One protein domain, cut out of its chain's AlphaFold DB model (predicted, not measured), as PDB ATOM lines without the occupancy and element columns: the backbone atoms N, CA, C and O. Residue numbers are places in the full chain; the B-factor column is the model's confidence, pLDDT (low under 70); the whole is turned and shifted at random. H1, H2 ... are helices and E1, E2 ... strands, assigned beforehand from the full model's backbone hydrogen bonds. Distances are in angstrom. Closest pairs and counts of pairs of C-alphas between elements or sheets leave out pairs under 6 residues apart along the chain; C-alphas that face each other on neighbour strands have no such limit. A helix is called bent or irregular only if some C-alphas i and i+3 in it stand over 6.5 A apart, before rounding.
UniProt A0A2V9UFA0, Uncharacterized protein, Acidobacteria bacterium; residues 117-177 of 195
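This is residues 117 to 177 of the 195 residues of an uncharacterized protein of Acidobacteria bacterium (UniProt A0A2V9UFA0). A two-strand hairpin, E1 and E2, runs alongside one long helix, H1, with E2 the nearer strand; a loop at one end folds the chain back from helix to hairpin. At the other end residues 117 to 122 of H1 stick out. The printed part has 61 residues, in the order H1, E1, E2, with an antiparallel sheet and a mixed class. It is a rod of 52 by 17 by 16 A, only just loose, close to extended, with a radius of gyration of the C-alphas of 15.5 A.

E1, residues 155 to 163, spans 25.4 A from C-alpha 155 at (180.830, 146.862, 204.285). E2, residues 168 to 176, spans 24.7 A. H1, residues 117 to 142, spans 39.1 A from C-alpha 117 at (164.148, 150.529, 163.698); it is neither bent nor irregular, but only just: C-alphas 139 and 142 are 6.1 A apart.

The hairpin E1 and E2 is antiparallel at 153 degrees, with N 157 and O 174 within hydrogen-bond range at 2.8 A. The closest C-alphas of H1 and E2 are those of Gln 138 and Ile 172, 6.2 A. In H1, 20 of 22 O i to N i+4 pairs are within hydrogen-bond range.

The printed part has no cut. The link H1 to E1 is long. Residues 117 to 124, 137 to 144 and 164 to 167 have pLDDT under 70.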
ATOM      1  N   ARG A 117     164.948 149.953 162.611       58.50
ATOM      2  CA  ARG A 117     164.148 150.529 163.698       58.50
ATOM      3  C   ARG A 117     163.823 149.507 164.787       58.50
ATOM      4  O   ARG A 117     164.108 149.776 165.946       58.50
ATOM      5  N   GLU A 118     163.337 148.323 164.424       57.78
ATOM      6  CA  GLU A 118     163.058 147.228 165.366       57.78
ATOM      7  C   GLU A 118     164.324 146.795 166.113       57.78
ATOM      8  O   GLU A 118     164.309 146.596 167.327       57.78
ATOM      9  N   LYS A 119     165.462 146.713 165.411       54.50
ATOM     10  CA  LYS A 119     166.750 146.374 166.026       54.50
ATOM     11  C   LYS A 119     167.263 147.486 166.944       54.50
ATOM     12  O   LYS A 119     167.867 147.187 167.974       54.50
ATOM     13  N   ALA A 120     167.022 148.752 166.604       59.00
ATOM     14  CA  ALA A 120     167.329 149.886 167.473       59.00
ATOM     15  C   ALA A 120     166.426 149.907 168.720       59.00
ATOM     16  O   ALA A 120     166.925 150.103 169.825       59.00
ATOM     17  N   GLU A 121     165.131 149.632 168.568       61.97
ATOM     18  CA  GLU A 121     164.157 149.553 169.662       61.97
ATOM     19  C   GLU A 121     164.466 148.380 170.606       61.97
ATOM     20  O   GLU A 121     164.512 148.561 171.823       61.97
ATOM     21  N   ALA A 122     164.786 147.198 170.070       61.72
ATOM     22  CA  ALA A 122     165.210 146.043 170.863       61.72
ATOM     23  C   ALA A 122     166.516 146.313 171.627       61.72
ATOM     24  O   ALA A 122     166.614 146.004 172.817       61.72
ATOM     25  N   LYS A 123     167.501 146.951 170.976       61.66
ATOM     26  CA  LYS A 123     168.759 147.359 171.621       61.66
ATOM     27  C   LYS A 123     168.500 148.329 172.779       61.66
ATOM     28  O   LYS A 123     169.088 148.161 173.844       61.66
ATOM     29  N   SER A 124     167.602 149.297 172.596       65.56
ATOM     30  CA  SER A 124     167.235 150.271 173.632       65.56
ATOM     31  C   SER A 124     166.488 149.642 174.809       65.56
ATOM     32  O   SER A 124     166.767 149.998 175.949       65.56
ATOM     33  N   ARG A 125     165.602 148.666 174.570       75.75
ATOM     34  CA  ARG A 125     164.884 147.950 175.643       75.75
ATOM     35  C   ARG A 125     165.822 147.138 176.533       75.75
ATOM     36  O   ARG A 125     165.705 147.215 177.748       75.75
ATOM     37  N   ILE A 126     166.773 146.414 175.936       77.12
ATOM     38  CA  ILE A 126     167.775 145.638 176.690       77.12
ATOM     39  C   ILE A 126     168.647 146.574 177.532       77.12
ATOM     40  O   ILE A 126     168.878 146.331 178.715       77.12
ATOM     41  N   ILE A 127     169.105 147.672 176.932       77.00
ATOM     42  CA  ILE A 127     169.872 148.708 177.628       77.00
ATOM     43  C   ILE A 127     169.086 149.276 178.817       77.00
ATOM     44  O   ILE A 127     169.658 149.439 179.892       77.00
ATOM     45  N   GLN A 128     167.796 149.563 178.632       77.12
ATOM     46  CA  GLN A 128     166.949 150.098 179.692       77.12
ATOM     47  C   GLN A 128     166.756 149.078 180.819       77.12
ATOM     48  O   GLN A 128     166.983 149.431 181.964       77.12
ATOM     49  N   SER A 129     166.486 147.803 180.516       79.94
ATOM     50  CA  SER A 129     166.368 146.779 181.566       79.94
ATOM     51  C   SER A 129     167.661 146.583 182.367       79.94
ATOM     52  O   SER A 129     167.611 146.286 183.555       79.94
ATOM     53  N   ILE A 130     168.826 146.760 181.730       80.50
ATOM     54  CA  ILE A 130     170.125 146.708 182.419       80.50
ATOM     55  C   ILE A 130     170.293 147.922 183.339       80.50
ATOM     56  O   ILE A 130     170.806 147.776 184.445       80.50
ATOM     57  N   ARG A 131     169.854 149.109 182.897       78.44
ATOM     58  CA  ARG A 131     169.840 150.316 183.731       78.44
ATOM     59  C   ARG A 131     168.959 150.108 184.959       78.44
ATOM     60  O   ARG A 131     169.454 150.277 186.063       78.44
ATOM     61  N   ASP A 132     167.723 149.668 184.750       80.69
ATOM     62  CA  ASP A 132     166.756 149.462 185.830       80.69
ATOM     63  C   ASP A 132     167.305 148.463 186.870       80.69
ATOM     64  O   ASP A 132     167.327 148.756 188.062       80.69
ATOM     65  N   PHE A 133     167.889 147.341 186.424       79.50
ATOM     66  CA  PHE A 133     168.515 146.353 187.312       79.50
ATOM     67  C   PHE A 133     169.662 146.928 188.163       79.50
ATOM     68  O   PHE A 133     169.798 146.602 189.343       79.50
ATOM     69  N   PHE A 134     170.523 147.760 187.573       73.62
ATOM     70  CA  PHE A 134     171.654 148.337 188.302       73.62
ATOM     71  C   PHE A 134     171.273 149.528 189.184       73.62
ATOM     72  O   PHE A 134     171.985 149.801 190.153       73.62
ATOM     73  N   ASP A 135     170.168 150.211 188.897       73.88
ATOM     74  CA  ASP A 135     169.606 151.226 189.788       73.88
ATOM     75  C   ASP A 135     168.965 150.561 191.023       73.88
ATOM     76  O   ASP A 135     169.235 150.983 192.149       73.88
ATOM     77  N   ASP A 136     168.277 149.425 190.852       72.06
ATOM     78  CA  ASP A 136     167.796 148.597 191.970       72.06
ATOM     79  C   ASP A 136     168.955 148.089 192.852       72.06
ATOM     80  O   ASP A 136     168.882 148.098 194.087       72.06
ATOM     81  N   ALA A 137     170.075 147.691 192.236       67.88
ATOM     82  CA  ALA A 137     171.278 147.276 192.959       67.88
ATOM     83  C   ALA A 137     171.913 148.423 193.770       67.88
ATOM     84  O   ALA A 137     172.494 148.183 194.830       67.88
ATOM     85  N   GLN A 138     171.790 149.675 193.316       67.44
ATOM     86  CA  GLN A 138     172.222 150.840 194.096       67.44
ATOM     87  C   GLN A 138     171.303 151.084 195.301       67.44
ATOM     88  O   GLN A 138     171.799 151.409 196.383       67.44
ATOM     89  N   SER A 139     169.994 150.849 195.171       65.81
ATOM     90  CA  SER A 139     169.050 150.907 196.298       65.81
ATOM     91  C   SER A 139     169.316 149.830 197.360       65.81
ATOM     92  O   SER A 139     169.089 150.069 198.547       65.81
ATOM     93  N   ALA A 140     169.899 148.685 196.988       62.41
ATOM     94  CA  ALA A 140     170.282 147.629 197.934       62.41
ATOM     95  C   ALA A 140     171.349 148.060 198.968       62.41
ATOM     96  O   ALA A 140     171.475 147.424 200.018       62.41
ATOM     97  N   ARG A 141     172.063 149.179 198.737       63.69
ATOM     98  CA  ARG A 141     173.003 149.800 199.699       63.69
ATOM     99  C   ARG A 141     172.349 150.123 201.049       63.69
ATOM    100  O   ARG A 141     173.041 150.212 202.057       63.69
ATOM    101  N   GLN A 142     171.024 150.286 201.076       63.81
ATOM    102  CA  GLN A 142     170.269 150.686 202.267       63.81
ATOM    103  C   GLN A 142     170.077 149.568 203.300       63.81
ATOM    104  O   GLN A 142     169.718 149.860 204.439       63.81
ATOM    105  N   LYS A 143     170.333 148.298 202.956       67.94
ATOM    106  CA  LYS A 143     170.199 147.183 203.902       67.94
ATOM    107  C   LYS A 143     171.586 146.684 204.300       67.94
ATOM    108  O   LYS A 143     172.170 145.849 203.613       67.94
ATOM    109  N   GLN A 144     172.130 147.214 205.395       65.75
ATOM    110  CA  GLN A 144     173.307 146.624 206.038       65.75
ATOM    111  C   GLN A 144     172.984 145.176 206.418       65.75
ATOM    112  O   GLN A 144     171.967 144.909 207.058       65.75
ATOM    113  N   GLN A 145     173.817 144.245 205.959       79.06
ATOM    114  CA  GLN A 145     173.667 142.817 206.219       79.06
ATOM    115  C   GLN A 145     174.798 142.332 207.119       79.06
ATOM    116  O   GLN A 145     175.898 142.889 207.115       79.06
ATOM    117  N   GLU A 146     174.519 141.291 207.889       91.00
ATOM    118  CA  GLU A 146     175.506 140.593 208.703       91.00
ATOM    119  C   GLU A 146     176.159 139.487 207.872       91.00
ATOM    120  O   GLU A 146     175.510 138.796 207.084       91.00
ATOM    121  N   CYS A 147     177.467 139.317 208.031       88.06
ATOM    122  CA  CYS A 147     178.207 138.280 207.339       88.06
ATOM    123  C   CYS A 147     177.760 136.900 207.831       88.06
ATOM    124  O   CYS A 147     177.917 136.574 209.004       88.06
ATOM    125  N   THR A 148     177.319 136.035 206.919       89.88
ATOM    126  CA  THR A 148     176.893 134.663 207.246       89.88
ATOM    127  C   THR A 148     178.015 133.766 207.779       89.88
ATOM    128  O   THR A 148     177.738 132.697 208.314       89.88
ATOM    129  N   ARG A 149     179.282 134.184 207.648       89.56
ATOM    130  CA  ARG A 149     180.456 133.432 208.116       89.56
ATOM    131  C   ARG A 149     180.896 133.808 209.530       89.56
ATOM    132  O   ARG A 149     181.258 132.920 210.292       89.56
ATOM    133  N   CYS A 150     180.920 135.097 209.865       91.25
ATOM    134  CA  CYS A 150     181.468 135.582 211.143       91.25
ATOM    135  C   CYS A 150     180.520 136.490 211.938       91.25
ATOM    136  O   CYS A 150     180.894 136.954 213.009       91.25
ATOM    137  N   GLY A 151     179.331 136.796 211.415       88.25
ATOM    138  CA  GLY A 151     178.341 137.666 212.056       88.25
ATOM    139  C   GLY A 151     178.679 139.162 212.043       88.25
ATOM    140  O   GLY A 151     177.881 139.970 212.498       88.25
ATOM    141  N   SER A 152     179.841 139.570 211.526       88.69
ATOM    142  CA  SER A 152     180.218 140.988 211.462       88.69
ATOM    143  C   SER A 152     179.397 141.748 210.419       88.69
ATOM    144  O   SER A 152     179.039 141.191 209.382       88.69
ATOM    145  N   LEU A 153     179.161 143.040 210.654       89.00
ATOM    146  CA  LEU A 153     178.496 143.906 209.679       89.00
ATOM    147  C   LEU A 153     179.300 143.977 208.375       89.00
ATOM    148  O   LEU A 153     180.499 144.273 208.378       89.00
ATOM    149  N   MET A 154     178.628 143.714 207.257       87.44
ATOM    150  CA  MET A 154     179.219 143.821 205.929       87.44
ATOM    151  C   MET A 154     179.411 145.290 205.546       87.44
ATOM    152  O   MET A 154     178.578 146.152 205.838       87.44
ATOM    153  N   GLN A 155     180.521 145.564 204.870       86.44
ATOM    154  CA  GLN A 155     180.830 146.862 204.285       86.44
ATOM    155  C   GLN A 155     180.585 146.823 202.777       86.44
ATOM    156  O   GLN A 155     180.460 145.756 202.175       86.44
ATOM    157  N   PHE A 156     180.492 147.998 202.163       85.19
ATOM    158  CA  PHE A 156     180.272 148.133 200.729       85.19
ATOM    159  C   PHE A 156     181.493 148.728 200.063       85.19
ATOM    160  O   PHE A 156     182.156 149.609 200.605       85.19
ATOM    161  N   LEU A 157     181.737 148.266 198.849       85.12
ATOM    162  CA  LEU A 157     182.845 148.697 198.038       85.12
ATOM    163  C   LEU A 157     182.343 149.068 196.654       85.12
ATOM    164  O   LEU A 157     181.804 148.229 195.931       85.12
ATOM    165  N   ASP A 158     182.521 150.332 196.290       83.81
ATOM    166  CA  ASP A 158     182.068 150.820 194.997       83.81
ATOM    167  C   ASP A 158     182.959 150.251 193.884       83.81
ATOM    168  O   ASP A 158     184.192 150.352 193.901       83.81
ATOM    169  N   ARG A 159     182.316 149.631 192.898       81.81
ATOM    170  CA  ARG A 159     182.960 149.044 191.726       81.81
ATOM    171  C   ARG A 159     182.429 149.681 190.464       81.81
ATOM    172  O   ARG A 159     181.225 149.852 190.309       81.81
ATOM    173  N   ASP A 160     183.337 150.021 189.562       84.12
ATOM    174  CA  ASP A 160     182.970 150.550 188.259       84.12
ATOM    175  C   ASP A 160     182.579 149.392 187.334       84.12
ATOM    176  O   ASP A 160     183.362 148.471 187.113       84.12
ATOM    177  N   PHE A 161     181.386 149.468 186.759       80.44
ATOM    178  CA  PHE A 161     180.909 148.570 185.716       80.44
ATOM    179  C   PHE A 161     180.546 149.390 184.488       80.44
ATOM    180  O   PHE A 161     180.014 150.493 184.593       80.44
ATOM    181  N   TRP A 162     180.839 148.868 183.305       79.44
ATOM    182  CA  TRP A 162     180.520 149.543 182.054       79.44
ATOM    183  C   TRP A 162     180.055 148.539 181.019       79.44
ATOM    184  O   TRP A 162     180.529 147.401 180.961       79.44
ATOM    185  N   LEU A 163     179.131 148.983 180.171       74.81
ATOM    186  CA  LEU A 163     178.690 148.199 179.033       74.81
ATOM    187  C   LEU A 163     179.352 148.743 177.766       74.81
ATOM    188  O   LEU A 163     179.203 149.905 177.384       74.81
ATOM    189  N   TYR A 164     180.140 147.883 177.125       69.56
ATOM    190  CA  TYR A 164     180.888 148.254 175.931       69.56
ATOM    191  C   TYR A 164     179.945 148.699 174.806       69.56
ATOM    192  O   TYR A 164     178.958 148.037 174.490       69.56
ATOM    193  N   GLY A 165     180.273 149.829 174.175       67.31
ATOM    194  CA  GLY A 165     179.547 150.337 173.011       67.31
ATOM    195  C   GLY A 165     178.260 151.108 173.316       67.31
ATOM    196  O   GLY A 165     177.550 151.464 172.373       67.31
ATOM    197  N   THR A 166     177.959 151.384 174.587       69.94
ATOM    198  CA  THR A 166     176.796 152.196 174.975       69.94
ATOM    199  C   THR A 166     177.143 153.466 175.751       69.94
ATOM    200  O   THR A 166     176.249 154.257 176.030       69.94
ATOM    201  N   GLY A 167     178.427 153.689 176.066       69.19
ATOM    202  CA  GLY A 167     178.892 154.859 176.826       69.19
ATOM    203  C   GLY A 167     178.432 154.871 178.287       69.19
ATOM    204  O   GLY A 167     178.624 155.862 178.982       69.19
ATOM    205  N   MET A 168     177.814 153.785 178.751       74.62
ATOM    206  CA  MET A 168     177.242 153.701 180.087       74.62
ATOM    207  C   MET A 168     178.273 153.195 181.080       74.62
ATOM    208  O   MET A 168     178.967 152.206 180.821       74.62
ATOM    209  N   LYS A 169     178.319 153.860 182.230       79.12
ATOM    210  CA  LYS A 169     179.157 153.512 183.368       79.12
ATOM    211  C   LYS A 169     178.313 153.614 184.635       79.12
ATOM    212  O   LYS A 169     177.638 154.619 184.833       79.12
ATOM    213  N   TRP A 170     178.391 152.599 185.482       81.44
ATOM    214  CA  TRP A 170     177.724 152.538 186.778       81.44
ATOM    215  C   TRP A 170     178.740 152.267 187.879       81.44
ATOM    216  O   TRP A 170     179.736 151.579 187.657       81.44
ATOM    217  N   LYS A 171     178.465 152.797 189.071       80.94
ATOM    218  CA  LYS A 171     179.133 152.398 190.308       80.94
ATOM    219  C   LYS A 171     178.195 151.478 191.070       80.94
ATOM    220  O   LYS A 171     177.142 151.919 191.515       80.94
ATOM    221  N   ILE A 172     178.564 150.211 191.192       83.00
ATOM    222  CA  ILE A 172     177.762 149.215 191.899       83.00
ATOM    223  C   ILE A 172     178.427 148.936 193.246       83.00
ATOM    224  O   ILE A 172     179.614 148.591 193.264       83.00
ATOM    225  N   PRO A 173     177.696 149.067 194.363       80.88
ATOM    226  CA  PRO A 173     178.218 148.738 195.678       80.88
ATOM    227  C   PRO A 173     178.250 147.213 195.846       80.88
ATOM    228  O   PRO A 173     177.214 146.554 195.889       80.88
ATOM    229  N   VAL A 174     179.444 146.635 195.948       84.81
ATOM    230  CA  VAL A 174     179.627 145.206 196.226       84.81
ATOM    231  C   VAL A 174     179.832 145.018 197.724       84.81
ATOM    232  O   VAL A 174     180.684 145.675 198.323       84.81
ATOM    233  N   GLN A 175     179.045 144.137 198.337       85.94
ATOM    234  CA  GLN A 175     179.182 143.807 199.753       85.94
ATOM    235  C   GLN A 175     180.416 142.937 199.992       85.94
ATOM    236  O   GLN A 175     180.649 141.967 199.273       85.94
ATOM    237  N   TYR A 176     181.173 143.250 201.038       87.25
ATOM    238  CA  TYR A 176     182.272 142.419 201.513       87.25
ATOM    239  C   TYR A 176     182.333 142.404 203.040       87.25
ATOM    240  O   TYR A 176     181.798 143.281 203.720       87.25
ATOM    241  N   CYS A 177     182.972 141.375 203.586       89.56
ATOM    242  CA  CYS A 177     183.153 141.232 205.023       89.56
ATOM    243  C   CYS A 177     184.588 141.620 205.413       89.56
ATOM    244  O   CYS A 177     185.502 140.849 205.118       89.56
TER     245      CYS A 177